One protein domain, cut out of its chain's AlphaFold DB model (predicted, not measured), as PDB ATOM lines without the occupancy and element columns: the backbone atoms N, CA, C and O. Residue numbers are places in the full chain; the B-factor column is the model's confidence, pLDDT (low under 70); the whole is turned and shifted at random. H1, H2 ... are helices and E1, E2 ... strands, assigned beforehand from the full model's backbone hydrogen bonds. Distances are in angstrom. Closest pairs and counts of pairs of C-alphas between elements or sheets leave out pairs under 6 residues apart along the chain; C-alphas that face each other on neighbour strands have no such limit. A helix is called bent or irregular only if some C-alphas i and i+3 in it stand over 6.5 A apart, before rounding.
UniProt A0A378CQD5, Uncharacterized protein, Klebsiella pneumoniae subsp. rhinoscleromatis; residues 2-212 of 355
ATOM      1  N   PHE A   2     154.087 128.366 198.538       94.31
ATOM      2  CA  PHE A   2     154.341 127.190 197.702       94.31
ATOM      3  C   PHE A   2     154.051 125.923 198.513       94.31
ATOM      4  O   PHE A   2     154.511 125.824 199.648       94.31
ATOM      5  N   ALA A   3     153.294 124.981 197.951       92.94
ATOM      6  CA  ALA A   3     153.023 123.686 198.574       92.94
ATOM      7  C   ALA A   3     153.256 122.551 197.573       92.94
ATOM      8  O   ALA A   3     152.908 122.671 196.399       92.94
ATOM      9  N   ASN A   4     153.844 121.447 198.035       93.19
ATOM     10  CA  ASN A   4     154.154 120.305 197.181       93.19
ATOM     11  C   ASN A   4     154.017 118.970 197.924       93.19
ATOM     12  O   ASN A   4     154.291 118.898 199.121       93.19
ATOM     13  N   GLY A   5     153.643 117.912 197.202       89.19
ATOM     14  CA  GLY A   5     153.744 116.524 197.663       89.19
ATOM     15  C   GLY A   5     152.633 116.049 198.606       89.19
ATOM     16  O   GLY A   5     152.748 114.972 199.194       89.19
ATOM     17  N   TYR A   6     151.545 116.808 198.766       88.25
ATOM     18  CA  TYR A   6     150.416 116.401 199.604       88.25
ATOM     19  C   TYR A   6     149.513 115.402 198.864       88.25
ATOM     20  O   TYR A   6     148.583 115.769 198.145       88.25
ATOM     21  N   THR A   7     149.779 114.107 199.030       90.56
ATOM     22  CA  THR A   7     149.105 113.042 198.258       90.56
ATOM     23  C   THR A   7     147.917 112.383 198.971       90.56
ATOM     24  O   THR A   7     147.368 111.391 198.470       90.56
ATOM     25  N   ASN A   8     147.502 112.900 200.133       86.50
ATOM     26  CA  ASN A   8     146.308 112.422 200.831       86.50
ATOM     27  C   ASN A   8     145.047 112.869 200.070       86.50
ATOM     28  O   ASN A   8     144.903 114.036 199.714       86.50
ATOM     29  N   THR A   9     144.144 111.928 199.799       84.19
ATOM     30  CA  THR A   9     142.910 112.154 199.033       84.19
ATOM     31  C   THR A   9     141.774 112.742 199.865       84.19
ATOM     32  O   THR A   9     140.836 113.275 199.280       84.19
ATOM     33  N   SER A  10     141.857 112.661 201.195       81.81
ATOM     34  CA  SER A  10     140.825 113.128 202.134       81.81
ATOM     35  C   SER A  10     141.097 114.523 202.704       81.81
ATOM     36  O   SER A  10     140.251 115.068 203.404       81.81
ATOM     37  N   GLY A  11     142.261 115.108 202.416       83.88
ATOM     38  CA  GLY A  11     142.616 116.479 202.799       83.88
ATOM     39  C   GLY A  11     143.177 117.253 201.613       83.88
ATOM     40  O   GLY A  11     143.145 116.756 200.489       83.88
ATOM     41  N   ALA A  12     143.740 118.433 201.849       92.06
ATOM     42  CA  ALA A  12     144.374 119.239 200.810       92.06
ATOM     43  C   ALA A  12     145.681 119.872 201.281       92.06
ATOM     44  O   ALA A  12     145.978 119.908 202.474       92.06
ATOM     45  N   ALA A  13     146.448 120.401 200.327       94.25
ATOM     46  CA  ALA A  13     147.616 121.218 200.634       94.25
ATOM     47  C   ALA A  13     147.236 122.486 201.418       94.25
ATOM     48  O   ALA A  13     148.015 122.958 202.243       94.25
ATOM     49  N   ILE A  14     146.036 123.022 201.174       94.94
ATOM     50  CA  ILE A  14     145.431 124.112 201.941       94.94
ATOM     51  C   ILE A  14     144.003 123.718 202.299       94.94
ATOM     52  O   ILE A  14     143.185 123.508 201.408       94.94
ATOM     53  N   SER A  15     143.692 123.681 203.590       92.06
ATOM     54  CA  SER A  15     142.331 123.495 204.095       92.06
ATOM     55  C   SER A  15     141.822 124.800 204.697       92.06
ATOM     56  O   SER A  15     142.469 125.371 205.572       92.06
ATOM     57  N   LEU A  16     140.662 125.261 204.232       91.94
ATOM     58  CA  LEU A  16     139.949 126.412 204.767       91.94
ATOM     59  C   LEU A  16     138.614 125.946 205.353       91.94
ATOM     60  O   LEU A  16     137.753 125.434 204.634       91.94
ATOM     61  N   TYR A  17     138.454 126.150 206.656       89.56
ATOM     62  CA  TYR A  17     137.221 125.900 207.391       89.56
ATOM     63  C   TYR A  17     137.079 126.910 208.534       89.56
ATOM     64  O   TYR A  17     138.063 127.495 208.988       89.56
ATOM     65  N   ASN A  18     135.851 127.122 208.997       87.94
ATOM     66  CA  ASN A  18     135.571 127.989 210.138       87.94
ATOM     67  C   ASN A  18     135.652 127.179 211.427       87.94
ATOM     68  O   ASN A  18     134.922 126.209 211.552       87.94
ATOM     69  N   ASP A  19     136.492 127.562 212.386       83.94
ATOM     70  CA  ASP A  19     136.589 126.807 213.643       83.94
ATOM     71  C   ASP A  19     135.499 127.211 214.652       83.94
ATOM     72  O   ASP A  19     134.753 126.366 215.140       83.94
ATOM     73  N   THR A  20     135.339 128.514 214.905       76.25
ATOM     74  CA  THR A  20     134.476 129.034 215.988       76.25
ATOM     75  C   THR A  20     133.489 130.127 215.560       76.25
ATOM     76  O   THR A  20     132.628 130.513 216.346       76.25
ATOM     77  N   GLY A  21     133.577 130.631 214.324       73.12
ATOM     78  CA  GLY A  21     132.805 131.793 213.867       73.12
ATOM     79  C   GLY A  21     132.579 131.815 212.358       73.12
ATOM     80  O   GLY A  21     132.224 130.793 211.772       73.12
ATOM     81  N   TYR A  22     132.768 132.982 211.741       71.06
ATOM     82  CA  TYR A  22     132.654 133.213 210.300       71.06
ATOM     83  C   TYR A  22     134.004 133.612 209.698       71.06
ATOM     84  O   TYR A  22     134.784 134.329 210.321       71.06
ATOM     85  N   THR A  23     134.254 133.177 208.464       69.88
ATOM     86  CA  THR A  23     135.365 133.665 207.646       69.88
ATOM     87  C   THR A  23     134.804 134.512 206.521       69.88
ATOM     88  O   THR A  23     134.030 134.040 205.687       69.88
ATOM     89  N   GLU A  24     135.247 135.759 206.471       82.00
ATOM     90  CA  GLU A  24     134.959 136.673 205.376       82.00
ATOM     91  C   GLU A  24     136.264 137.179 204.781       82.00
ATOM     92  O   GLU A  24     137.249 137.395 205.488       82.00
ATOM     93  N   LYS A  25     136.263 137.398 203.469       89.69
ATOM     94  CA  LYS A  25     137.355 138.052 202.742       89.69
ATOM     95  C   LYS A  25     138.711 137.369 202.903       89.69
ATOM     96  O   LYS A  25     139.747 138.031 202.824       89.69
ATOM     97  N   SER A  26     138.708 136.048 203.093       92.19
ATOM     98  CA  SER A  26     139.928 135.240 203.056       92.19
ATOM     99  C   SER A  26     140.673 135.467 201.750       92.19
ATOM    100  O   SER A  26     140.056 135.543 200.692       92.19
ATOM    101  N   ARG A  27     142.002 135.566 201.813       95.38
ATOM    102  CA  ARG A  27     142.853 135.751 200.633       95.38
ATOM    103  C   ARG A  27     143.914 134.672 200.604       95.38
ATOM    104  O   ARG A  27     144.757 134.615 201.495       95.38
ATOM    105  N   ILE A  28     143.883 133.834 199.577       96.12
ATOM    106  CA  ILE A  28     144.836 132.744 199.403       96.12
ATOM    107  C   ILE A  28     145.505 132.920 198.050       96.12
ATOM    108  O   ILE A  28     144.847 132.841 197.020       96.12
ATOM    109  N   LYS A  29     146.825 133.121 198.068       97.62
ATOM    110  CA  LYS A  29     147.669 133.104 196.871       97.62
ATOM    111  C   LYS A  29     148.689 131.982 196.974       97.62
ATOM    112  O   LYS A  29     149.572 132.020 197.849       97.62
ATOM    113  N   ALA A  30     148.581 130.977 196.115       97.06
ATOM    114  CA  ALA A  30     149.413 129.787 196.225       97.06
ATOM    115  C   ALA A  30     149.757 129.134 194.887       97.06
ATOM    116  O   ALA A  30     148.916 129.000 194.009       97.06
ATOM    117  N   THR A  31     150.989 128.639 194.808       97.75
ATOM    118  CA  THR A  31     151.425 127.693 193.784       97.75
ATOM    119  C   THR A  31     151.499 126.311 194.420       97.75
ATOM    120  O   THR A  31     152.198 126.118 195.417       97.75
ATOM    121  N   ILE A  32     150.764 125.352 193.871       96.88
ATOM    122  CA  ILE A  32     150.598 124.013 194.428       96.88
ATOM    123  C   ILE A  32     150.956 122.971 193.364       96.88
ATOM    124  O   ILE A  32     150.446 123.002 192.243       96.88
ATOM    125  N   ARG A  33     151.849 122.044 193.714       94.62
ATOM    126  CA  ARG A  33     152.381 120.997 192.823       94.62
ATOM    127  C   ARG A  33     152.234 119.622 193.451       94.62
ATOM    128  O   ARG A  33     152.247 119.517 194.669       94.62
ATOM    129  N   GLY A  34     152.101 118.568 192.648       90.19
ATOM    130  CA  GLY A  34     152.175 117.183 193.134       90.19
ATOM    131  C   GLY A  34     151.239 116.857 194.309       90.19
ATOM    132  O   GLY A  34     151.579 116.028 195.155       90.19
ATOM    133  N   CYS A  35     150.087 117.527 194.397       92.31
ATOM    134  CA  CYS A  35     149.113 117.353 195.474       92.31
ATOM    135  C   CYS A  35     147.816 116.764 194.923       92.31
ATOM    136  O   CYS A  35     147.360 117.195 193.870       92.31
ATOM    137  N   CYS A  36     147.167 115.848 195.647       91.88
ATOM    138  CA  CYS A  36     145.866 115.304 195.235       91.88
ATOM    139  C   CYS A  36     144.772 116.370 195.274       91.88
ATOM    140  O   CYS A  36     143.985 116.473 194.346       91.88
ATOM    141  N   ASN A  37     144.736 117.184 196.329       92.31
ATOM    142  CA  ASN A  37     143.822 118.314 196.427       92.31
ATOM    143  C   ASN A  37     144.636 119.576 196.733       92.31
ATOM    144  O   ASN A  37     145.448 119.575 197.664       92.31
ATOM    145  N   GLY A  38     144.454 120.634 195.944       95.25
ATOM    146  CA  GLY A  38     145.158 121.897 196.129       95.25
ATOM    147  C   GLY A  38     144.584 122.688 197.297       95.25
ATOM    148  O   GLY A  38     145.186 122.749 198.367       95.25
ATOM    149  N   VAL A  39     143.396 123.251 197.097       96.12
ATOM    150  CA  VAL A  39     142.624 123.944 198.132       96.12
ATOM    151  C   VAL A  39     141.358 123.155 198.429       96.12
ATOM    152  O   VAL A  39     140.650 122.759 197.508       96.12
ATOM    153  N   LEU A  40     141.047 122.951 199.703       94.00
ATOM    154  CA  LEU A  40     139.781 122.400 200.162       94.00
ATOM    155  C   LEU A  40     139.066 123.435 201.023       94.00
ATOM    156  O   LEU A  40     139.579 123.840 202.061       94.00
ATOM    157  N   ILE A  41     137.869 123.828 200.604       93.75
ATOM    158  CA  ILE A  41     136.955 124.664 201.380       93.75
ATOM    159  C   ILE A  41     135.867 123.751 201.916       93.75
ATOM    160  O   ILE A  41     135.077 123.191 201.152       93.75
ATOM    161  N   HIS A  42     135.855 123.566 203.228       89.94
ATOM    162  CA  HIS A  42     135.023 122.564 203.873       89.94
ATOM    163  C   HIS A  42     134.515 123.043 205.229       89.94
ATOM    164  O   HIS A  42     134.902 124.090 205.745       89.94
ATOM    165  N   ARG A  43     133.612 122.260 205.811       84.94
ATOM    166  CA  ARG A  43     133.140 122.473 207.180       84.94
ATOM    167  C   ARG A  43     134.200 122.064 208.199       84.94
ATOM    168  O   ARG A  43     135.024 121.190 207.922       84.94
ATOM    169  N   ASN A  44     134.092 122.587 209.414       85.12
ATOM    170  CA  ASN A  44     134.772 121.974 210.547       85.12
ATOM    171  C   ASN A  44     134.192 120.575 210.797       85.12
ATOM    172  O   ASN A  44     132.979 120.417 210.946       85.12
ATOM    173  N   ALA A  45     135.053 119.560 210.781       79.69
ATOM    174  CA  ALA A  45     134.657 118.168 210.971       79.69
ATOM    175  C   ALA A  45     134.644 117.742 212.451       79.69
ATOM    176  O   ALA A  45     134.287 116.600 212.740       79.69
ATOM    177  N   ALA A  46     135.034 118.627 213.377       81.19
ATOM    178  CA  ALA A  46     135.010 118.343 214.807       81.19
ATOM    179  C   ALA A  46     133.581 118.056 215.306       81.19
ATOM    180  O   ALA A  46     132.612 118.706 214.906       81.19
ATOM    181  N   GLU A  47     133.455 117.070 216.196       80.12
ATOM    182  CA  GLU A  47     132.181 116.736 216.830       80.12
ATOM    183  C   GLU A  47     131.641 117.945 217.611       80.12
ATOM    184  O   GLU A  47     132.367 118.587 218.367       80.12
ATOM    185  N   GLY A  48     130.365 118.281 217.399       77.19
ATOM    186  CA  GLY A  48     129.731 119.437 218.039       77.19
ATOM    187  C   GLY A  48     130.094 120.801 217.439       77.19
ATOM    188  O   GLY A  48     129.707 121.816 218.011       77.19
ATOM    189  N   ALA A  49     130.796 120.860 216.299       77.56
ATOM    190  CA  ALA A  49     131.117 122.128 215.644       77.56
ATOM    191  C   ALA A  49     129.854 122.905 215.217       77.56
ATOM    192  O   ALA A  49     129.022 122.414 214.449       77.56
ATOM    193  N   THR A  50     129.742 124.152 215.685       78.38
ATOM    194  CA  THR A  50     128.613 125.069 215.422       78.38
ATOM    195  C   THR A  50     128.973 126.235 214.499       78.38
ATOM    196  O   THR A  50     128.140 127.105 214.243       78.38
ATOM    197  N   SER A  51     130.207 126.264 213.992       81.75
ATOM    198  CA  SER A  51     130.698 127.275 213.056       81.75
ATOM    199  C   SER A  51     129.814 127.384 211.814       81.75
ATOM    200  O   SER A  51     129.276 126.381 211.335       81.75
ATOM    201  N   THR A  52     129.725 128.578 211.224       85.38
ATOM    202  CA  THR A  52     129.027 128.713 209.941       85.38
ATOM    203  C   THR A  52     129.773 127.976 208.823       85.38
ATOM    204  O   THR A  52     130.998 127.869 208.839       85.38
ATOM    205  N   ASN A  53     129.033 127.504 207.819       86.69
ATOM    206  CA  ASN A  53     129.573 126.917 206.589       86.69
ATOM    207  C   ASN A  53     129.664 127.954 205.447       86.69
ATOM    208  O   ASN A  53     129.825 127.598 204.281       86.69
ATOM    209  N   SER A  54     129.541 129.240 205.782       88.81
ATOM    210  CA  SER A  54     129.594 130.368 204.853       88.81
ATOM    211  C   SER A  54     131.005 130.933 204.703       88.81
ATOM    212  O   SER A  54     131.684 131.204 205.695       88.81
ATOM    213  N   PHE A  55     131.397 131.180 203.453       93.00
ATOM    214  CA  PHE A  55     132.649 131.816 203.054       93.00
ATOM    215  C   PHE A  55     132.328 132.958 202.085       93.00
ATOM    216  O   PHE A  55     132.167 132.747 200.882       93.00
ATOM    217  N   MET A  56     132.204 134.173 202.619       93.81
ATOM    218  CA  MET A  56     131.875 135.364 201.830       93.81
ATOM    219  C   MET A  56     133.140 136.081 201.371       93.81
ATOM    220  O   MET A  56     134.024 136.344 202.185       93.81
ATOM    221  N   GLY A  57     133.213 136.497 200.106       95.50
ATOM    222  CA  GLY A  57     134.283 137.401 199.666       95.50
ATOM    223  C   GLY A  57     135.662 136.761 199.564       95.50
ATOM    224  O   GLY A  57     136.654 137.486 199.556       95.50
ATOM    225  N   THR A  58     135.754 135.430 199.548       96.25
ATOM    226  CA  THR A  58     137.046 134.742 199.477       96.25
ATOM    227  C   THR A  58     137.699 135.024 198.129       96.25
ATOM    228  O   THR A  58     137.058 134.877 197.095       96.25
ATOM    229  N   HIS A  59     138.970 135.405 198.139       97.75
ATOM    230  CA  HIS A  59     139.784 135.597 196.947       97.75
ATOM    231  C   HIS A  59     140.828 134.479 196.874       97.75
ATOM    232  O   HIS A  59     141.703 134.375 197.743       97.75
ATOM    233  N   LEU A  60     140.743 133.647 195.840       97.88
ATOM    234  CA  LEU A  60     141.690 132.573 195.552       97.88
ATOM    235  C   LEU A  60     142.490 132.928 194.295       97.88
ATOM    236  O   LEU A  60     141.902 133.115 193.243       97.88
ATOM    237  N   ASP A  61     143.814 132.989 194.396       98.06
ATOM    238  CA  ASP A  61     144.751 133.122 193.271       98.06
ATOM    239  C   ASP A  61     145.675 131.898 193.286       98.06
ATOM    240  O   ASP A  61     146.659 131.835 194.036       98.06
ATOM    241  N   ILE A  62     145.269 130.859 192.556       98.25
ATOM    242  CA  ILE A  62     145.825 129.513 192.669       98.25
ATOM    243  C   ILE A  62     146.462 129.095 191.351       98.25
ATOM    244  O   ILE A  62     145.826 129.085 190.301       98.25
ATOM    245  N   GLU A  63     147.709 128.648 191.426       97.44
ATOM    246  CA  GLU A  63     148.361 127.903 190.356       97.44
ATOM    247  C   GLU A  63     148.478 126.446 190.788       97.44
ATOM    248  O   GLU A  63     149.144 126.148 191.779       97.44
ATOM    249  N   TYR A  64     147.842 125.528 190.067       96.19
ATOM    250  CA  TYR A  64     147.787 124.119 190.435       96.19
ATOM    251  C   TYR A  64     148.239 123.215 189.290       96.19
ATOM    252  O   TYR A  64     147.732 123.297 188.174       96.19
ATOM    253  N   GLN A  65     149.170 122.316 189.598       93.62
ATOM    254  CA  GLN A  65     149.590 121.232 188.710       93.62
ATOM    255  C   GLN A  65     149.002 119.917 189.227       93.62
ATOM    256  O   GLN A  65     149.357 119.464 190.319       93.62
ATOM    257  N   ALA A  66     148.120 119.300 188.439       87.38
ATOM    258  CA  ALA A  66     147.670 117.934 188.674       87.38
ATOM    259  C   ALA A  66     148.808 116.977 188.298       87.38
ATOM    260  O   ALA A  66     149.191 116.878 187.133       87.38
ATOM    261  N   GLY A  67     149.374 116.313 189.304       85.56
ATOM    262  CA  GLY A  67     150.662 115.634 189.176       85.56
ATOM    263  C   GLY A  67     150.809 114.370 190.008       85.56
ATOM    264  O   GLY A  67     151.920 113.865 190.115       85.56
ATOM    265  N   VAL A  68     149.737 113.867 190.627       90.38
ATOM    266  CA  VAL A  68     149.788 112.636 191.429       90.38
ATOM    267  C   VAL A  68     149.257 111.457 190.605       90.38
ATOM    268  O   VAL A  68     148.037 111.353 190.426       90.38
ATOM    269  N   PRO A  69     150.126 110.554 190.104       88.56
ATOM    270  CA  PRO A  69     149.711 109.442 189.254       88.56
ATOM    271  C   PRO A  69     148.758 108.479 189.967       88.56
ATOM    272  O   PRO A  69     148.872 108.241 191.170       88.56
ATOM    273  N   GLY A  70     147.806 107.917 189.218       87.94
ATOM    274  CA  GLY A  70     146.864 106.910 189.723       87.94
ATOM    275  C   GLY A  70     145.829 107.420 190.733       87.94
ATOM    276  O   GLY A  70     144.997 106.638 191.188       87.94
ATOM    277  N   LYS A  71     145.841 108.713 191.082       89.62
ATOM    278  CA  LYS A  71     144.885 109.326 192.013       89.62
ATOM    279  C   LYS A  71     144.039 110.394 191.327       89.62
ATOM    280  O   LYS A  71     144.411 110.936 190.285       89.62
ATOM    281  N   ALA A  72     142.889 110.699 191.923       88.56
ATOM    282  CA  ALA A  72     142.115 111.869 191.537       88.56
ATOM    283  C   ALA A  72     142.848 113.139 191.992       88.56
ATOM    284  O   ALA A  72     143.292 113.220 193.137       88.56
ATOM    285  N   ASN A  73     142.978 114.104 191.086       92.62
ATOM    286  CA  ASN A  73     143.633 115.386 191.329       92.62
ATOM    287  C   ASN A  73     142.571 116.496 191.242       92.62
ATOM    288  O   ASN A  73     141.748 116.480 190.326       92.62
ATOM    289  N   LYS A  74     142.546 117.430 192.193       93.50
ATOM    290  CA  LYS A  74     141.554 118.511 192.289       93.50
ATOM    291  C   LYS A  74     142.254 119.811 192.674       93.50
ATOM    292  O   LYS A  74     142.801 119.905 193.769       93.50
ATOM    293  N   GLY A  75     142.222 120.822 191.810       95.31
ATOM    294  CA  GLY A  75     142.851 122.113 192.103       95.31
ATOM    295  C   GLY A  75     142.190 122.812 193.283       95.31
ATOM    296  O   GLY A  75     142.835 123.103 194.290       95.31
ATOM    297  N   ILE A  76     140.878 123.007 193.189       96.69
ATOM    298  CA  ILE A  76     140.038 123.558 194.250       96.69
ATOM    299  C   ILE A  76     138.875 122.597 194.474       96.69
ATOM    300  O   ILE A  76     138.226 122.157 193.530       96.69
ATOM    301  N   SER A  77     138.604 122.262 195.728       95.06
ATOM    302  CA  SER A  77     137.460 121.460 196.144       95.06
ATOM    303  C   SER A  77     136.590 122.262 197.100       95.06
ATOM    304  O   SER A  77     137.100 122.827 198.066       95.06
ATOM    305  N   VAL A  78     135.283 122.292 196.852       94.44
ATOM    306  CA  VAL A  78     134.293 122.902 197.749       94.44
ATOM    307  C   VAL A  78     133.340 121.819 198.239       94.44
ATOM    308  O   VAL A  78     132.805 121.036 197.448       94.44
ATOM    309  N   GLY A  79     133.138 121.777 199.553       89.62
ATOM    310  CA  GLY A  79     132.377 120.735 200.232       89.62
ATOM    311  C   GLY A  79     133.253 119.612 200.767       89.62
ATOM    312  O   GLY A  79     134.481 119.653 200.714       89.62
ATOM    313  N   ASN A  80     132.601 118.583 201.297       79.38
ATOM    314  CA  ASN A  80     133.304 117.462 201.907       79.38
ATOM    315  C   ASN A  80     133.796 116.494 200.827       79.38
ATOM    316  O   ASN A  80     133.004 115.953 200.050       79.38
ATOM    317  N   ILE A  81     135.103 116.246 200.802       70.88
ATOM    318  CA  ILE A  81     135.727 115.254 199.914       70.88
ATOM    319  C   ILE A  81     135.763 113.843 200.517       70.88
ATOM    320  O   ILE A  81     135.929 112.880 199.775       70.88
ATOM    321  N   ASP A  82     135.553 113.708 201.827       59.44
ATOM    322  CA  ASP A  82     135.563 112.439 202.569       59.44
ATOM    323  C   ASP A  82     134.198 111.719 202.599       59.44
ATOM    324  O   ASP A  82     134.062 110.651 203.192       59.44
ATOM    325  N   GLY A  83     133.167 112.297 201.970       53.62
ATOM    326  CA  GLY A  83     131.821 111.722 201.923       53.62
ATOM    327  C   GLY A  83     131.064 111.750 203.255       53.62
ATOM    328  O   GLY A  83     129.967 111.189 203.324       53.62
ATOM    329  N   THR A  84     131.596 112.412 204.291       57.38
ATOM    330  CA  THR A  84     130.964 112.467 205.615       57.38
ATOM    331  C   THR A  84     129.572 113.105 205.554       57.38
ATOM    332  O   THR A  84     129.357 114.170 204.969       57.38
ATOM    333  N   THR A  85     128.605 112.411 206.161       53.12
ATOM    334  CA  THR A  85     127.161 112.710 206.125       53.12
ATOM    335  C   THR A  85     126.641 113.363 207.401       53.12
ATOM    336  O   THR A  85     125.441 113.622 207.496       53.12
ATOM    337  N   THR A  86     127.502 113.607 208.392       51.31
ATOM    338  CA  THR A  86     127.094 114.044 209.731       51.31
ATOM    339  C   THR A  86     126.482 115.448 209.710       51.31
ATOM    340  O   THR A  86     127.180 116.447 209.792       51.31
ATOM    341  N   SER A  87     125.160 115.480 209.526       48.28
ATOM    342  CA  SER A  87     124.153 116.385 210.090       48.28
ATOM    343  C   SER A  87     124.601 117.804 210.478       48.28
ATOM    344  O   SER A  87     124.546 118.165 211.651       48.28
ATOM    345  N   ASN A  88     124.882 118.651 209.485       51.19
ATOM    346  CA  ASN A  88     124.675 120.094 209.626       51.19
ATOM    347  C   ASN A  88     123.594 120.507 208.620       51.19
ATOM    348  O   ASN A  88     123.594 120.070 207.466       51.19
ATOM    349  N   THR A  89     122.653 121.335 209.063       56.16
ATOM    350  CA  THR A  89     121.464 121.761 208.307       56.16
ATOM    351  C   THR A  89     121.805 122.597 207.061       56.16
ATOM    352  O   THR A  89     120.943 122.793 206.210       56.16
ATOM    353  N   PHE A  90     123.055 123.060 206.926       64.50
ATOM    354  CA  PHE A  90     123.473 124.061 205.940       64.50
ATOM    355  C   PHE A  90     124.655 123.600 205.082       64.50
ATOM    356  O   PHE A  90     125.629 123.040 205.592       64.50
ATOM    357  N   ASP A  91     124.568 123.886 203.786       78.75
ATOM    358  CA  ASP A  91     125.609 123.604 202.799       78.75
ATOM    359  C   ASP A  91     126.822 124.545 202.964       78.75
ATOM    360  O   ASP A  91     126.687 125.678 203.428       78.75
ATOM    361  N   VAL A  92     128.013 124.085 202.565       89.44
ATOM    362  CA  VAL A  92     129.214 124.918 202.396       89.44
ATOM    363  C   VAL A  92     128.968 125.912 201.271       89.44
ATOM    364  O   VAL A  92     128.864 125.517 200.113       89.44
ATOM    365  N   SER A  93     128.872 127.196 201.599       91.62
ATOM    366  CA  SER A  93     128.521 128.248 200.644       91.62
ATOM    367  C   SER A  93     129.715 129.159 200.388       91.62
ATOM    368  O   SER A  93     130.124 129.912 201.272       91.62
ATOM    369  N   LEU A  94     130.267 129.097 199.175       95.06
ATOM    370  CA  LEU A  94     131.364 129.951 198.714       95.06
ATOM    371  C   LEU A  94     130.808 131.032 197.788       95.06
ATOM    372  O   LEU A  94     130.740 130.836 196.574       95.06
ATOM    373  N   TYR A  95     130.377 132.153 198.360       95.06
ATOM    374  CA  TYR A  95     129.587 133.176 197.669       95.06
ATOM    375  C   TYR A  95     130.264 134.542 197.678       95.06
ATOM    376  O   TYR A  95     131.145 134.813 198.501       95.06
ATOM    377  N   ALA A  96     129.847 135.408 196.748       96.62
ATOM    378  CA  ALA A  96     130.437 136.733 196.549       96.62
ATOM    379  C   ALA A  96     131.976 136.687 196.468       96.62
ATOM    380  O   ALA A  96     132.641 137.591 196.959       96.62
ATOM    381  N   SER A  97     132.525 135.582 195.958       97.69
ATOM    382  CA  SER A  97     133.950 135.251 195.997       97.69
ATOM    383  C   SER A  97     134.578 135.396 194.610       97.69
ATOM    384  O   SER A  97     133.874 135.400 193.604       97.69
ATOM    385  N   GLU A  98     135.901 135.494 194.564       98.19
ATOM    386  CA  GLU A  98     136.692 135.619 193.339       98.19
ATOM    387  C   GLU A  98     137.695 134.466 193.288       98.19
ATOM    388  O   GLU A  98     138.466 134.254 194.227       98.19
ATOM    389  N   ILE A  99     137.681 133.690 192.210       98.25
ATOM    390  CA  ILE A  99     138.572 132.545 192.032       98.25
ATOM    391  C   ILE A  99     139.344 132.729 190.733       98.25
ATOM    392  O   ILE A  99     138.759 132.679 189.664       98.25
ATOM    393  N   SER A 100     140.658 132.872 190.812       97.62
ATOM    394  CA  SER A 100     141.565 132.734 189.680       97.62
ATOM    395  C   SER A 100     142.313 131.414 189.811       97.62
ATOM    396  O   SER A 100     142.981 131.164 190.819       97.62
ATOM    397  N   LEU A 101     142.172 130.545 188.813       97.25
ATOM    398  CA  LEU A 101     142.827 129.244 188.787       97.25
ATOM    399  C   LEU A 101     143.594 129.067 187.479       97.25
ATOM    400  O   LEU A 101     143.001 128.895 186.412       97.25
ATOM    401  N   LYS A 102     144.923 129.022 187.590       95.44
ATOM    402  CA  LYS A 102     145.793 128.486 186.543       95.44
ATOM    403  C   LYS A 102     146.000 127.001 186.782       95.44
ATOM    404  O   LYS A 102     146.435 126.603 187.863       95.44
ATOM    405  N   TYR A 103     145.696 126.189 185.787       91.38
ATOM    406  CA  TYR A 103     145.599 124.748 185.932       91.38
ATOM    407  C   TYR A 103     146.337 124.027 184.807       91.38
ATOM    408  O   TYR A 103     146.254 124.423 183.653       91.38
ATOM    409  N   TRP A 104     147.037 122.942 185.118       89.56
ATOM    410  CA  TRP A 104     147.557 122.040 184.095       89.56
ATOM    411  C   TRP A 104     147.630 120.616 184.611       89.56
ATOM    412  O   TRP A 104     147.830 120.375 185.806       89.56
ATOM    413  N   ALA A 105     147.440 119.672 183.697       85.12
ATOM    414  CA  ALA A 105     147.408 118.253 183.996       85.12
ATOM    415  C   ALA A 105     148.638 117.555 183.419       85.12
ATOM    416  O   ALA A 105     148.791 117.456 182.209       85.12
ATOM    417  N   GLU A 106     149.493 117.037 184.300       81.75
ATOM    418  CA  GLU A 106     150.666 116.231 183.934       81.75
ATOM    419  C   GLU A 106     150.476 114.752 184.299       81.75
ATOM    420  O   GLU A 106     151.048 113.873 183.660       81.75
ATOM    421  N   ALA A 107     149.667 114.459 185.322       72.19
ATOM    422  CA  ALA A 107     149.311 113.101 185.717       72.19
ATOM    423  C   ALA A 107     148.002 113.059 186.524       72.19
ATOM    424  O   ALA A 107     147.552 114.056 187.091       72.19
ATOM    425  N   GLY A 108     147.412 111.869 186.625       67.50
ATOM    426  CA  GLY A 108     146.219 111.608 187.431       67.50
ATOM    427  C   GLY A 108     145.263 110.647 186.736       67.50
ATOM    428  O   GLY A 108     145.296 110.499 185.521       67.50
ATOM    429  N   ALA A 109     144.427 109.969 187.519       75.19
ATOM    430  CA  ALA A 109     143.392 109.087 186.975       75.19
ATOM    431  C   ALA A 109     142.153 109.876 186.517       75.19
ATOM    432  O   ALA A 109     141.550 109.556 185.500       75.19
ATOM    433  N   ILE A 110     141.790 110.914 187.276       83.31
ATOM    434  CA  ILE A 110     140.741 111.894 186.966       83.31
ATOM    435  C   ILE A 110     141.245 113.232 187.482       83.31
ATOM    436  O   ILE A 110     141.688 113.322 188.632       83.31
ATOM    437  N   THR A 111     141.189 114.271 186.659       90.06
ATOM    438  CA  THR A 111     141.754 115.566 187.025       90.06
ATOM    439  C   THR A 111     140.698 116.662 186.932       90.06
ATOM    440  O   THR A 111     139.972 116.755 185.946       90.06
ATOM    441  N   ASN A 112     140.557 117.450 187.997       92.81
ATOM    442  CA  ASN A 112     139.538 118.486 188.107       92.81
ATOM    443  C   ASN A 112     140.184 119.835 188.419       92.81
ATOM    444  O   ASN A 112     141.008 119.919 189.333       92.81
ATOM    445  N   GLY A 113     139.783 120.890 187.713       94.81
ATOM    446  CA  GLY A 113     140.144 122.257 188.088       94.81
ATOM    447  C   GLY A 113     139.435 122.636 189.385       94.81
ATOM    448  O   GLY A 113     140.054 122.736 190.446       94.81
ATOM    449  N   ILE A 114     138.110 122.740 189.301       96.44
ATOM    450  CA  ILE A 114     137.206 122.969 190.424       96.44
ATOM    451  C   ILE A 114     136.286 121.761 190.581       96.44
ATOM    452  O   ILE A 114     135.599 121.353 189.646       96.44
ATOM    453  N   TYR A 115     136.246 121.206 191.785       94.81
ATOM    454  CA  TYR A 115     135.348 120.131 192.177       94.81
ATOM    455  C   TYR A 115     134.360 120.639 193.230       94.81
ATOM    456  O   TYR A 115     134.766 121.101 194.296       94.81
ATOM    457  N   VAL A 116     133.062 120.514 192.965       93.50
ATOM    458  CA  VAL A 116     132.009 120.803 193.944       93.50
ATOM    459  C   VAL A 116     131.325 119.505 194.327       93.50
ATOM    460  O   VAL A 116     130.657 118.864 193.514       93.50
ATOM    461  N   GLY A 117     131.542 119.108 195.574       88.31
ATOM    462  CA  GLY A 117     131.024 117.867 196.123       88.31
ATOM    463  C   GLY A 117     129.713 118.046 196.876       88.31
ATOM    464  O   GLY A 117     129.030 119.065 196.803       88.31
ATOM    465  N   ARG A 118     129.390 117.025 197.664       80.94
ATOM    466  CA  ARG A 118     128.218 116.989 198.537       80.94
ATOM    467  C   ARG A 118     128.159 118.204 199.464       80.94
ATOM    468  O   ARG A 118     129.175 118.569 200.056       80.94
ATOM    469  N   LYS A 119     126.941 118.729 199.673       79.81
ATOM    470  CA  LYS A 119     126.657 119.813 200.628       79.81
ATOM    471  C   LYS A 119     127.506 121.056 200.351       79.81
ATOM    472  O   LYS A 119     128.072 121.631 201.274       79.81
ATOM    473  N   ALA A 120     127.622 121.444 199.084       88.94
ATOM    474  CA  ALA A 120     128.362 122.627 198.675       88.94
ATOM    475  C   ALA A 120     127.627 123.418 197.600       88.94
ATOM    476  O   ALA A 120     127.013 122.843 196.701       88.94
ATOM    477  N   ILE A 121     127.731 124.740 197.688       91.75
ATOM    478  CA  ILE A 121     127.159 125.694 196.749       91.75
ATOM    479  C   ILE A 121     128.221 126.737 196.406       91.75
ATOM    480  O   ILE A 121     128.767 127.410 197.280       91.75
ATOM    481  N   VAL A 122     128.471 126.900 195.112       96.25
ATOM    482  CA  VAL A 122     129.221 128.020 194.539       96.25
ATOM    483  C   VAL A 122     128.238 128.805 193.664       96.25
ATOM    484  O   VAL A 122     127.987 128.393 192.532       96.25
ATOM    485  N   PRO A 123     127.584 129.858 194.180       94.19
ATOM    486  CA  PRO A 123     126.466 130.511 193.506       94.19
ATOM    487  C   PRO A 123     126.913 131.566 192.483       94.19
ATOM    488  O   PRO A 123     128.087 131.909 192.372       94.19
ATOM    489  N   GLU A 124     125.935 132.135 191.781       94.31
ATOM    490  CA  GLU A 124     126.068 133.153 190.727       94.31
ATOM    491  C   GLU A 124     126.736 134.463 191.185       94.31
ATOM    492  O   GLU A 124     127.135 135.285 190.356       94.31
ATOM    493  N   SER A 125     126.830 134.690 192.499       96.44
ATOM    494  CA  SER A 125     127.549 135.833 193.070       96.44
ATOM    495  C   SER A 125     129.067 135.651 193.074       96.44
ATOM    496  O   SER A 125     129.775 136.622 193.320       96.44
ATOM    497  N   THR A 126     129.568 134.445 192.802       98.12
ATOM    498  CA  THR A 126     130.999 134.142 192.689       98.12
ATOM    499  C   THR A 126     131.462 134.248 191.236       98.12
ATOM    500  O   THR A 126     130.731 133.867 190.314       98.12
ATOM    501  N   THR A 127     132.677 134.756 191.031       98.25
ATOM    502  CA  THR A 127     133.360 134.801 189.733       98.25
ATOM    503  C   THR A 127     134.533 133.827 189.706       98.25
ATOM    504  O   THR A 127     135.218 133.625 190.711       98.25
ATOM    505  N   VAL A 128     134.753 133.200 188.553       98.19
ATOM    506  CA  VAL A 128     135.826 132.234 188.330       98.19
ATOM    507  C   VAL A 128     136.540 132.536 187.018       98.19
ATOM    508  O   VAL A 128     135.955 132.406 185.951       98.19
ATOM    509  N   ASP A 129     137.823 132.854 187.083       96.69
ATOM    510  CA  ASP A 129     138.702 132.957 185.926       96.69
ATOM    511  C   ASP A 129     139.547 131.681 185.824       96.69
ATOM    512  O   ASP A 129     140.385 131.396 186.686       96.69
ATOM    513  N   LEU A 130     139.303 130.891 184.776       93.75
ATOM    514  CA  LEU A 130     139.974 129.620 184.517       93.75
ATOM    515  C   LEU A 130     140.972 129.764 183.372       93.75
ATOM    516  O   LEU A 130     140.621 130.149 182.257       93.75
ATOM    517  N   ILE A 131     142.221 129.398 183.650       91.94
ATOM    518  CA  ILE A 131     143.304 129.343 182.671       91.94
ATOM    519  C   ILE A 131     143.905 127.939 182.734       91.94
ATOM    520  O   ILE A 131     144.799 127.677 183.540       91.94
ATOM    521  N   SER A 132     143.387 127.013 181.928       89.25
ATOM    522  CA  SER A 132     143.939 125.659 181.829       89.25
ATOM    523  C   SER A 132     144.927 125.517 180.674       89.25
ATOM    524  O   SER A 132     144.762 126.126 179.620       89.25
ATOM    525  N   ASP A 133     145.923 124.654 180.849       84.19
ATOM    526  CA  ASP A 133     146.833 124.181 179.805       84.19
ATOM    527  C   ASP A 133     146.116 123.197 178.856       84.19
ATOM    528  O   ASP A 133     146.445 122.017 178.747       84.19
ATOM    529  N   GLY A 134     145.054 123.682 178.208       83.69
ATOM    530  CA  GLY A 134     144.209 122.919 177.298       83.69
ATOM    531  C   GLY A 134     143.095 122.123 177.982       83.69
ATOM    532  O   GLY A 134     142.786 122.287 179.164       83.69
ATOM    533  N   TYR A 135     142.472 121.241 177.197       83.69
ATOM    534  CA  TYR A 135     141.305 120.436 177.588       83.69
ATOM    535  C   TYR A 135     141.638 118.945 177.804       83.69
ATOM    536  O   TYR A 135     140.750 118.094 177.770       83.69
ATOM    537  N   GLY A 136     142.920 118.608 177.994       80.38
ATOM    538  CA  GLY A 136     143.360 117.236 178.276       80.38
ATOM    539  C   GLY A 136     143.158 116.263 177.107       80.38
ATOM    540  O   GLY A 136     142.673 115.148 177.311       80.38
ATOM    541  N   PHE A 137     143.476 116.690 175.879       80.38
ATOM    542  CA  PHE A 137     143.522 115.826 174.692       80.38
ATOM    543  C   PHE A 137     144.936 115.256 174.510       80.38
ATOM    544  O   PHE A 137     145.908 115.998 174.426       80.38
ATOM    545  N   SER A 138     145.031 113.934 174.436       72.69
ATOM    546  CA  SER A 138     146.216 113.145 174.104       72.69
ATOM    547  C   SER A 138     146.278 112.867 172.601       72.69
ATOM    548  O   SER A 138     145.257 112.784 171.918       72.69
ATOM    549  N   THR A 139     147.480 112.624 172.079       71.44
ATOM    550  CA  THR A 139     147.701 112.185 170.690       71.44
ATOM    551  C   THR A 139     147.092 110.815 170.381       71.44
ATOM    552  O   THR A 139     146.861 110.496 169.219       71.44
ATOM    553  N   SER A 140     146.825 110.005 171.409       71.56
ATOM    554  CA  SER A 140     146.160 108.705 171.290       71.56
ATOM    555  C   SER A 140     144.634 108.795 171.215       71.56
ATOM    556  O   SER A 140     143.978 107.773 171.021       71.56
ATOM    557  N   ASP A 141     144.056 109.977 171.437       74.75
ATOM    558  CA  ASP A 141     142.608 110.135 171.474       74.75
ATOM    559  C   ASP A 141     142.004 110.088 170.075       74.75
ATOM    560  O   ASP A 141     142.426 110.792 169.157       74.75
ATOM    561  N   THR A 142     140.968 109.269 169.925       79.31
ATOM    562  CA  THR A 142     140.207 109.168 168.680       79.31
ATOM    563  C   THR A 142     139.022 110.125 168.681       79.31
ATOM    564  O   THR A 142     138.518 110.541 169.728       79.31
ATOM    565  N   ASP A 143     138.489 110.372 167.488       77.00
ATOM    566  CA  ASP A 143     137.261 111.136 167.251       77.00
ATOM    567  C   ASP A 143     136.011 110.565 167.955       77.00
ATOM    568  O   ASP A 143     135.003 111.253 168.073       77.00
ATOM    569  N   THR A 144     136.063 109.328 168.456       78.44
ATOM    570  CA  THR A 144     134.971 108.687 169.209       78.44
ATOM    571  C   THR A 144     135.146 108.762 170.725       78.44
ATOM    572  O   THR A 144     134.255 108.352 171.472       78.44
ATOM    573  N   THR A 145     136.277 109.279 171.212       81.56
ATOM    574  CA  THR A 145     136.562 109.330 172.646       81.56
ATOM    575  C   THR A 145     135.790 110.474 173.292       81.56
ATOM    576  O   THR A 145     136.086 111.643 173.058       81.56
ATOM    577  N   THR A 146     134.815 110.152 174.141       81.56
ATOM    578  CA  THR A 146     133.968 111.143 174.828       81.56
ATOM    579  C   THR A 146     134.375 111.391 176.278       81.56
ATOM    580  O   THR A 146     133.991 112.412 176.854       81.56
ATOM    581  N   ILE A 147     135.155 110.488 176.875       81.94
ATOM    582  CA  ILE A 147     135.655 110.626 178.245       81.94
ATOM    583  C   ILE A 147     136.738 111.705 178.254       81.94
ATOM    584  O   ILE A 147     137.709 111.625 177.504       81.94
ATOM    585  N   ALA A 148     136.557 112.722 179.091       83.44
ATOM    586  CA  ALA A 148     137.545 113.774 179.277       83.44
ATOM    587  C   ALA A 148     138.537 113.370 180.378       83.44
ATOM    588  O   ALA A 148     138.117 112.987 181.469       83.44
ATOM    589  N   ALA A 149     139.839 113.478 180.103       80.38
ATOM    590  CA  ALA A 149     140.889 113.275 181.110       80.38
ATOM    591  C   ALA A 149     140.918 114.402 182.163       80.38
ATOM    592  O   ALA A 149     141.339 114.204 183.310       80.38
ATOM    593  N   THR A 150     140.433 115.580 181.768       88.00
ATOM    594  CA  THR A 150     140.347 116.781 182.591       88.00
ATOM    595  C   THR A 150     138.925 117.316 182.585       88.00
ATOM    596  O   THR A 150     138.302 117.422 181.533       88.00
ATOM    597  N   ASN A 151     138.425 117.693 183.757       91.44
ATOM    598  CA  ASN A 151     137.186 118.438 183.925       91.44
ATOM    599  C   ASN A 151     137.509 119.772 184.601       91.44
ATOM    600  O   ASN A 151     137.844 119.813 185.781       91.44
ATOM    601  N   LEU A 152     137.408 120.884 183.881       94.19
ATOM    602  CA  LEU A 152     137.674 122.203 184.456       94.19
ATOM    603  C   LEU A 152     136.725 122.491 185.619       94.19
ATOM    604  O   LEU A 152     137.157 122.977 186.662       94.19
ATOM    605  N   ILE A 153     135.457 122.103 185.471       95.31
ATOM    606  CA  ILE A 153     134.440 122.172 186.519       95.31
ATOM    607  C   ILE A 153     133.745 120.813 186.623       95.31
ATOM    608  O   ILE A 153     133.175 120.316 185.651       95.31
ATOM    609  N   ARG A 154     133.759 120.211 187.813       93.31
ATOM    610  CA  ARG A 154     133.097 118.937 188.110       93.31
ATOM    611  C   ARG A 154     132.142 119.095 189.283       93.31
ATOM    612  O   ARG A 154     132.548 119.567 190.341       93.31
ATOM    613  N   VAL A 155     130.897 118.650 189.119       90.75
ATOM    614  CA  VAL A 155     129.885 118.673 190.189       90.75
ATOM    615  C   VAL A 155     129.356 117.270 190.482       90.75
ATOM    616  O   VAL A 155     128.874 116.577 189.588       90.75
ATOM    617  N   GLU A 156     129.408 116.846 191.743       86.81
ATOM    618  CA  GLU A 156     129.000 115.500 192.171       86.81
ATOM    619  C   GLU A 156     128.285 115.504 193.530       86.81
ATOM    620  O   GLU A 156     128.363 116.458 194.302       86.81
ATOM    621  N   ASN A 157     127.619 114.390 193.857       81.75
ATOM    622  CA  ASN A 157     127.188 114.034 195.217       81.75
ATOM    623  C   ASN A 157     126.247 114.997 195.975       81.75
ATOM    624  O   ASN A 157     126.144 114.910 197.200       81.75
ATOM    625  N   GLY A 158     125.531 115.878 195.294       79.75
ATOM    626  CA  GLY A 158     124.648 116.899 195.869       79.75
ATOM    627  C   GLY A 158     125.123 118.351 195.691       79.75
ATOM    628  O   GLY A 158     124.415 119.246 196.137       79.75
ATOM    629  N   GLY A 159     126.306 118.591 195.118       86.56
ATOM    630  CA  GLY A 159     126.872 119.925 194.916       86.56
ATOM    631  C   GLY A 159     126.133 120.805 193.905       86.56
ATOM    632  O   GLY A 159     125.457 120.320 192.997       86.56
ATOM    633  N   ILE A 160     126.304 122.120 194.049       90.19
ATOM    634  CA  ILE A 160     125.759 123.145 193.154       90.19
ATOM    635  C   ILE A 160     126.878 124.101 192.732       90.19
ATOM    636  O   ILE A 160     127.553 124.692 193.573       90.19
ATOM    637  N   PHE A 161     127.046 124.307 191.429       94.31
ATOM    638  CA  PHE A 161     127.970 125.289 190.864       94.31
ATOM    639  C   PHE A 161     127.242 126.160 189.844       94.31
ATOM    640  O   PHE A 161     126.771 125.667 188.826       94.31
ATOM    641  N   ARG A 162     127.158 127.463 190.084       94.00
ATOM    642  CA  ARG A 162     126.474 128.434 189.217       94.00
ATOM    643  C   ARG A 162     127.266 129.730 189.050       94.00
ATOM    644  O   ARG A 162     126.708 130.747 188.658       94.00
ATOM    645  N   ALA A 163     128.550 129.711 189.392       96.75
ATOM    646  CA  ALA A 163     129.400 130.885 189.304       96.75
ATOM    647  C   ALA A 163     129.517 131.403 187.864       96.75
ATOM    648  O   ALA A 163     129.441 130.639 186.895       96.75
ATOM    649  N   LYS A 164     129.758 132.709 187.742       97.12
ATOM    650  CA  LYS A 164     130.126 133.334 186.469       97.12
ATOM    651  C   LYS A 164     131.573 132.986 186.163       97.12
ATOM    652  O   LYS A 164     132.422 133.114 187.038       97.12
ATOM    653  N   CYS A 165     131.842 132.554 184.947       97.06
ATOM    654  CA  CYS A 165     133.115 131.996 184.542       97.06
ATOM    655  C   CYS A 165     133.698 132.753 183.348       97.06
ATOM    656  O   CYS A 165     132.977 133.101 182.414       97.06
ATOM    657  N   THR A 166     135.014 132.919 183.348       94.12
ATOM    658  CA  THR A 166     135.811 133.264 182.173       94.12
ATOM    659  C   THR A 166     136.690 132.064 181.842       94.12
ATOM    660  O   THR A 166     137.449 131.616 182.701       94.12
ATOM    661  N   ASP A 167     136.611 131.550 180.614       88.94
ATOM    662  CA  ASP A 167     137.494 130.476 180.143       88.94
ATOM    663  C   ASP A 167     138.558 131.018 179.183       88.94
ATOM    664  O   ASP A 167     138.233 131.541 178.116       88.94
ATOM    665  N   GLN A 168     139.830 130.867 179.548       87.44
ATOM    666  CA  GLN A 168     140.988 131.153 178.691       87.44
ATOM    667  C   GLN A 168     141.816 129.890 178.409       87.44
ATOM    668  O   GLN A 168     142.982 129.972 178.035       87.44
ATOM    669  N   SER A 169     141.221 128.711 178.591       82.19
ATOM    670  CA  SER A 169     141.905 127.417 178.485       82.19
ATOM    671  C   SER A 169     142.176 126.960 177.051       82.19
ATOM    672  O   SER A 169     142.811 125.927 176.831       82.19
ATOM    673  N   MET A 170     141.679 127.696 176.056       75.62
ATOM    674  CA  MET A 170     141.923 127.381 174.656       75.62
ATOM    675  C   MET A 170     143.375 127.710 174.292       75.62
ATOM    676  O   MET A 170     143.755 128.873 174.154       75.62
ATOM    677  N   GLN A 171     144.193 126.678 174.093       67.06
ATOM    678  CA  GLN A 171     145.555 126.844 173.592       67.06
ATOM    679  C   GLN A 171     145.524 127.277 172.119       67.06
ATOM    680  O   GLN A 171     144.884 126.653 171.270       67.06
ATOM    681  N   THR A 172     146.233 128.359 171.806       57.94
ATOM    682  CA  THR A 172     146.337 128.864 170.431       57.94
ATOM    683  C   THR A 172     147.033 127.827 169.541       57.94
ATOM    684  O   THR A 172     148.076 127.298 169.909       57.94
ATOM    685  N   GLY A 173     146.473 127.546 168.359       59.25
ATOM    686  CA  GLY A 173     147.062 126.629 167.371       59.25
ATOM    687  C   GLY A 173     146.560 125.180 167.426       59.25
ATOM    688  O   GLY A 173     146.847 124.419 166.505       59.25
ATOM    689  N   LEU A 174     145.766 124.804 168.435       66.62
ATOM    690  CA  LEU A 174     145.061 123.519 168.463       66.62
ATOM    691  C   LEU A 174     143.624 123.691 167.951       66.62
ATOM    692  O   LEU A 174     142.758 124.226 168.639       66.62
ATOM    693  N   SER A 175     143.364 123.227 166.727       74.38
ATOM    694  CA  SER A 175     142.004 123.141 166.179       74.38
ATOM    695  C   SER A 175     141.385 121.789 166.515       74.38
ATOM    696  O   SER A 175     141.774 120.757 165.967       74.38
ATOM    697  N   HIS A 176     140.388 121.801 167.395       86.69
ATOM    698  CA  HIS A 176     139.541 120.641 167.642       86.69
ATOM    699  C   HIS A 176     138.476 120.504 166.555       86.69
ATOM    700  O   HIS A 176     137.922 121.503 166.099       86.69
ATOM    701  N   ARG A 177     138.153 119.269 166.167       89.50
ATOM    702  CA  ARG A 177     137.141 118.973 165.136       89.50
ATOM    703  C   ARG A 177     135.756 118.775 165.753       89.50
ATOM    704  O   ARG A 177     135.644 118.447 166.931       89.50
ATOM    705  N   LEU A 178     134.700 118.876 164.945       91.81
ATOM    706  CA  LEU A 178     133.317 118.609 165.379       91.81
ATOM    707  C   LEU A 178     133.134 117.241 166.056       91.81
ATOM    708  O   LEU A 178     132.381 117.137 167.022       91.81
ATOM    709  N   ASN A 179     133.866 116.209 165.625       90.06
ATOM    710  CA  ASN A 179     133.837 114.886 166.263       90.06
ATOM    711  C   ASN A 179     134.252 114.928 167.748       90.06
ATOM    712  O   ASN A 179     133.755 114.162 168.566       90.06
ATOM    713  N   GLN A 180     135.107 115.879 168.122       89.44
ATOM    714  CA  GLN A 180     135.631 116.044 169.478       89.44
ATOM    715  C   GLN A 180     134.762 116.965 170.350       89.44
ATOM    716  O   GLN A 180     135.037 117.131 171.541       89.44
ATOM    717  N   LEU A 181     133.699 117.557 169.796       89.88
ATOM    718  CA  LEU A 181     132.876 118.570 170.462       89.88
ATOM    719  C   LEU A 181     132.222 118.055 171.751       89.88
ATOM    720  O   LEU A 181     132.197 118.751 172.766       89.88
ATOM    721  N   GLN A 182     131.754 116.806 171.745       91.25
ATOM    722  CA  GLN A 182     131.187 116.155 172.927       91.25
ATOM    723  C   GLN A 182     132.223 116.024 174.058       91.25
ATOM    724  O   GLN A 182     131.905 116.270 175.223       91.25
ATOM    725  N   ARG A 183     133.476 115.688 173.733       90.31
ATOM    726  CA  ARG A 183     134.559 115.624 174.722       90.31
ATOM    727  C   ARG A 183     134.977 117.005 175.206       90.31
ATOM    728  O   ARG A 183     135.169 117.176 176.406       90.31
ATOM    729  N   LEU A 184     135.077 117.988 174.313       90.44
ATOM    730  CA  LEU A 184     135.352 119.376 174.694       90.44
ATOM    731  C   LEU A 184     134.328 119.879 175.708       90.44
ATOM    732  O   LEU A 184     134.702 120.386 176.760       90.44
ATOM    733  N   ARG A 185     133.039 119.648 175.430       91.62
ATOM    734  CA  ARG A 185     131.946 119.958 176.356       91.62
ATOM    735  C   ARG A 185     132.149 119.267 177.705       91.62
ATOM    736  O   ARG A 185     132.078 119.928 178.734       91.62
ATOM    737  N   ASN A 186     132.447 117.966 177.707       90.81
ATOM    738  CA  ASN A 186     132.751 117.216 178.935       90.81
ATOM    739  C   ASN A 186     133.985 117.750 179.683       90.81
ATOM    740  O   ASN A 186     134.095 117.564 180.895       90.81
ATOM    741  N   SER A 187     134.916 118.388 178.971       90.75
ATOM    742  CA  SER A 187     136.143 118.932 179.549       90.75
ATOM    743  C   SER A 187     135.892 120.276 180.225       90.75
ATOM    744  O   SER A 187     136.352 120.477 181.343       90.75
ATOM    745  N   ILE A 188     135.110 121.173 179.610       91.69
ATOM    746  CA  ILE A 188     134.773 122.470 180.223       91.69
ATOM    747  C   ILE A 188     133.871 122.312 181.451       91.69
ATOM    748  O   ILE A 188     134.045 123.024 182.438       91.69
ATOM    749  N   PHE A 189     132.946 121.350 181.437       92.06
ATOM    750  CA  PHE A 189     132.192 120.978 182.625       92.06
ATOM    751  C   PHE A 189     131.683 119.536 182.559       92.06
ATOM    752  O   PHE A 189     131.311 119.020 181.502       92.06
ATOM    753  N   SER A 190     131.572 118.890 183.716       90.81
ATOM    754  CA  SER A 190     130.909 117.595 183.827       90.81
ATOM    755  C   SER A 190     130.245 117.397 185.185       90.81
ATOM    756  O   SER A 190     130.475 118.135 186.146       90.81
ATOM    757  N   PHE A 191     129.380 116.392 185.259       88.31
ATOM    758  CA  PHE A 191     128.584 116.124 186.445       88.31
ATOM    759  C   PHE A 191     128.216 114.646 186.597       88.31
ATOM    760  O   PHE A 191     128.357 113.860 185.657       88.31
ATOM    761  N   GLN A 192     127.750 114.271 187.787       83.25
ATOM    762  CA  GLN A 192     127.150 112.965 188.070       83.25
ATOM    763  C   GLN A 192     125.654 112.980 187.717       83.25
ATOM    764  O   GLN A 192     124.880 113.689 188.359       83.25
ATOM    765  N   ASP A 193     125.255 112.211 186.698       68.25
ATOM    766  CA  ASP A 193     123.893 112.239 186.131       68.25
ATOM    767  C   ASP A 193     122.842 111.573 187.050       68.25
ATOM    768  O   ASP A 193     121.705 112.027 187.156       68.25
ATOM    769  N   ASP A 194     123.241 110.551 187.812       53.03
ATOM    770  CA  ASP A 194     122.305 109.586 188.412       53.03
ATOM    771  C   ASP A 194     121.734 109.951 189.796       53.03
ATOM    772  O   ASP A 194     121.224 109.086 190.506       53.03
ATOM    773  N   THR A 195     121.823 111.204 190.259       49.16
ATOM    774  CA  THR A 195     121.470 111.511 191.670       49.16
ATOM    775  C   THR A 195     120.650 112.779 191.900       49.16
ATOM    776  O   THR A 195     120.227 113.030 193.027       49.16
ATOM    777  N   TYR A 196     120.334 113.563 190.870       51.66
ATOM    778  CA  TYR A 196     119.685 114.866 191.072       51.66
ATOM    779  C   TYR A 196     118.232 114.885 190.614       51.66
ATOM    780  O   TYR A 196     117.862 115.479 189.609       51.66
ATOM    781  N   LYS A 197     117.403 114.257 191.451       49.56
ATOM    782  CA  LYS A 197     115.944 114.434 191.517       49.56
ATOM    783  C   LYS A 197     115.542 115.185 192.798       49.56
ATOM    784  O   LYS A 197     114.508 114.893 193.391       49.56
ATOM    785  N   VAL A 198     116.398 116.088 193.289       47.41
ATOM    786  CA  VAL A 198     116.097 116.926 194.468       47.41
ATOM    787  C   VAL A 198     114.909 117.837 194.110       47.41
ATOM    788  O   VAL A 198     114.832 118.262 192.955       47.41
ATOM    789  N   PRO A 199     113.948 118.091 195.025       43.41
ATOM    790  CA  PRO A 199     112.672 118.702 194.673       43.41
ATOM    791  C   PRO A 199     112.902 120.047 193.994       43.41
ATOM    792  O   PRO A 199     113.727 120.841 194.441       43.41
ATOM    793  N   TYR A 200     112.165 120.283 192.915       48.53
ATOM    794  CA  TYR A 200     112.185 121.466 192.056       48.53
ATOM    795  C   TYR A 200     111.772 122.770 192.775       48.53
ATOM    796  O   TYR A 200     110.933 123.507 192.268       48.53
ATOM    797  N   THR A 201     112.312 123.102 193.947       52.38
ATOM    798  CA  THR A 201     111.964 124.368 194.610       52.38
ATOM    799  C   THR A 201     112.593 125.575 193.914       52.38
ATOM    800  O   THR A 201     112.015 126.652 193.962       52.38
ATOM    801  N   ASP A 202     113.732 125.403 193.232       59.41
ATOM    802  CA  ASP A 202     114.470 126.505 192.585       59.41
ATOM    803  C   ASP A 202     114.470 126.434 191.040       59.41
ATOM    804  O   ASP A 202     114.936 127.354 190.387       59.41
ATOM    805  N   ALA A 203     113.940 125.364 190.421       64.56
ATOM    806  CA  ALA A 203     113.822 125.180 188.956       64.56
ATOM    807  C   ALA A 203     115.088 125.499 188.110       64.56
ATOM    808  O   ALA A 203     115.006 125.657 186.891       64.56
ATOM    809  N   ARG A 204     116.264 125.580 188.743       76.62
ATOM    810  CA  ARG A 204     117.542 125.971 188.139       76.62
ATOM    811  C   ARG A 204     118.487 124.774 188.011       76.62
ATOM    812  O   ARG A 204     118.517 123.933 188.914       76.62
ATOM    813  N   PRO A 205     119.324 124.729 186.960       82.50
ATOM    814  CA  PRO A 205     120.370 123.716 186.821       82.50
ATOM    815  C   PRO A 205     121.308 123.710 188.039       82.50
ATOM    816  O   PRO A 205     121.678 124.765 188.555       82.50
ATOM    817  N   TYR A 206     121.713 122.531 188.515       83.88
ATOM    818  CA  TYR A 206     122.682 122.418 189.618       83.88
ATOM    819  C   TYR A 206     124.112 122.752 189.166       83.88
ATOM    820  O   TYR A 206     124.935 123.136 189.987       83.88
ATOM    821  N   ILE A 207     124.408 122.639 187.871       90.50
ATOM    822  CA  ILE A 207     125.659 123.091 187.265       90.50
ATOM    823  C   ILE A 207     125.330 124.082 186.144       90.50
ATOM    824  O   ILE A 207     124.638 123.729 185.193       90.50
ATOM    825  N   ASN A 208     125.777 125.327 186.279       92.19
ATOM    826  CA  ASN A 208     125.551 126.407 185.321       92.19
ATOM    827  C   ASN A 208     126.740 127.378 185.282       92.19
ATOM    828  O   ASN A 208     126.655 128.477 185.829       92.19
ATOM    829  N   PRO A 209     127.875 126.965 184.698       94.19
ATOM    830  CA  PRO A 209     129.084 127.768 184.671       94.19
ATOM    831  C   PRO A 209     128.993 128.814 183.548       94.19
ATOM    832  O   PRO A 209     129.605 128.666 182.492       94.19
ATOM    833  N   VAL A 210     128.155 129.836 183.751       94.38
ATOM    834  CA  VAL A 210     127.852 130.877 182.753       94.38
ATOM    835  C   VAL A 210     129.140 131.539 182.276       94.38
ATOM    836  O   VAL A 210     129.923 131.983 183.105       94.38
ATOM    837  N   GLY A 211     129.347 131.623 180.963       92.44
ATOM    838  CA  GLY A 211     130.551 132.172 180.332       92.44
ATOM    839  C   GLY A 211     131.620 131.129 179.980       92.44
ATOM    840  O   GLY A 211     132.507 131.419 179.177       92.44
ATOM    841  N   MET A 212     131.510 129.884 180.468       93.56
ATOM    842  CA  MET A 212     132.314 128.785 179.920       93.56
ATOM    843  C   MET A 212     131.927 128.531 178.468       93.56
ATOM    844  O   MET A 212     130.741 128.464 178.126       93.56
TER     845      MET A 212
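What this domain is: This is residues 2 to 212 of the 355 residues of an uncharacterized protein of Klebsiella pneumoniae subsp. rhinoscleromatis (UniProt A0A378CQD5). The chain is wound in stacked turns, a solenoid whose turns run through three sides: two larger sheets lie face to face as a sandwich, and a small third sheet, E5 E8 E11, closes one side between them. H1 packs with its residues 183 to 188 on the second of the larger sheets, beside E13 at one end of the stack, and a loop round Tyr 200 reaches away from the body. The printed part has 211 residues with fourteen named strands, E1 to E14, followed by one named helix, H1; the class is mostly strand, although under half of the residues are in named elements. The sheet orders are E1 E3 E6 E9 E12 E14, E2 E4 E7 E10 E13 and E5 E8 E11, each parallel throughout. The whole is compact, with a radius of gyration of the C-alphas of 16.6 A and spans of 52 by 42 by 27 A.

How they stand to each other: The largest sheet runs E1, residues 2 to 4, E3, residues 27 to 33, E6, residues 59 to 67, E9, residues 98 to 107, E12, residues 127 to 132, and E14, residues 164 to 167. Its edge strands are E1 and E14. E1 and E3 are parallel at 39 degrees, with N 3 and O 31 at 3.0 A. E6 and E9 are parallel at 5 degrees, with N 62 and O 100 at 2.9 A, within hydrogen-bond range. The second sheet runs E2, residues 14 to 16, E4, residues 37 to 41, E7, residues 72 to 78, E10, residues 110 to 116, and E13, residues 150 to 155; it is twisted. E7 and E10 are parallel at 8 degrees, with N 73 and O 110 at 2.9 A. These two sheets form a sandwich, two sheets face to face, with the facing parts 8.8 A centre to centre and the best planes 10 degrees apart. Between them, the closest C-alphas of E6 and E7 are those of Ala 66 and Asn 73, 5.5 A. The third sheet runs E5, residues 54 to 56, E8, residues 92 to 95, and E11, residues 120 to 122. E5 and E8 are parallel at 14 degrees, with N 55 and O 93 at 2.8 A. The closest C-alphas of E7 and E11 are those of Val 78 and Ala 120, 6.0 A. H1, residues 178 to 188, is on the second sheet at a height of 6.1 A over the sheet; its closest C-alphas with E13 are those of Ser 187 and Asn 151, 4.5 A. In H1, 5 of 7 O i to N i+4 pairs are within hydrogen-bond range.

Where its parts are: E1 begins at C-alpha 2, (154.341, 127.190, 197.702), and E2 follows. E3 spans 19.2 A and E4 10.6 A; E5 comes next. E6 spans 24.0 A, E7 14.9 A and E8 9.5 A. E9, the longest strand with 10 residues, spans 26.9 A from C-alpha 98 at (136.692, 135.619, 193.339); E10 spans 14.3 A, and E11 follows. E12 spans 16.1 A, E13 13.1 A and E14 10.1 A. H1 spans 15.4 A and ends at C-alpha 188, (134.773, 122.470, 180.223); it is irregular, with C-alphas 179 and 182 at 7.3 A.

The domain as a whole: The two C-alphas farthest apart are those of Gly 48 and Gly 173, 54.0 A. The printed part has no cut. The long links are E4 to E5, E7 to E8 and E12 to E13. Residues 189 to 212 hold no named element, but residues 190 to 191 pair, parallel, with residues 154 to 155 of E13. The mean pLDDT of the printed part is 85.0; 26 residues are under 70, among them residues 82 to 90 and 193 to 203.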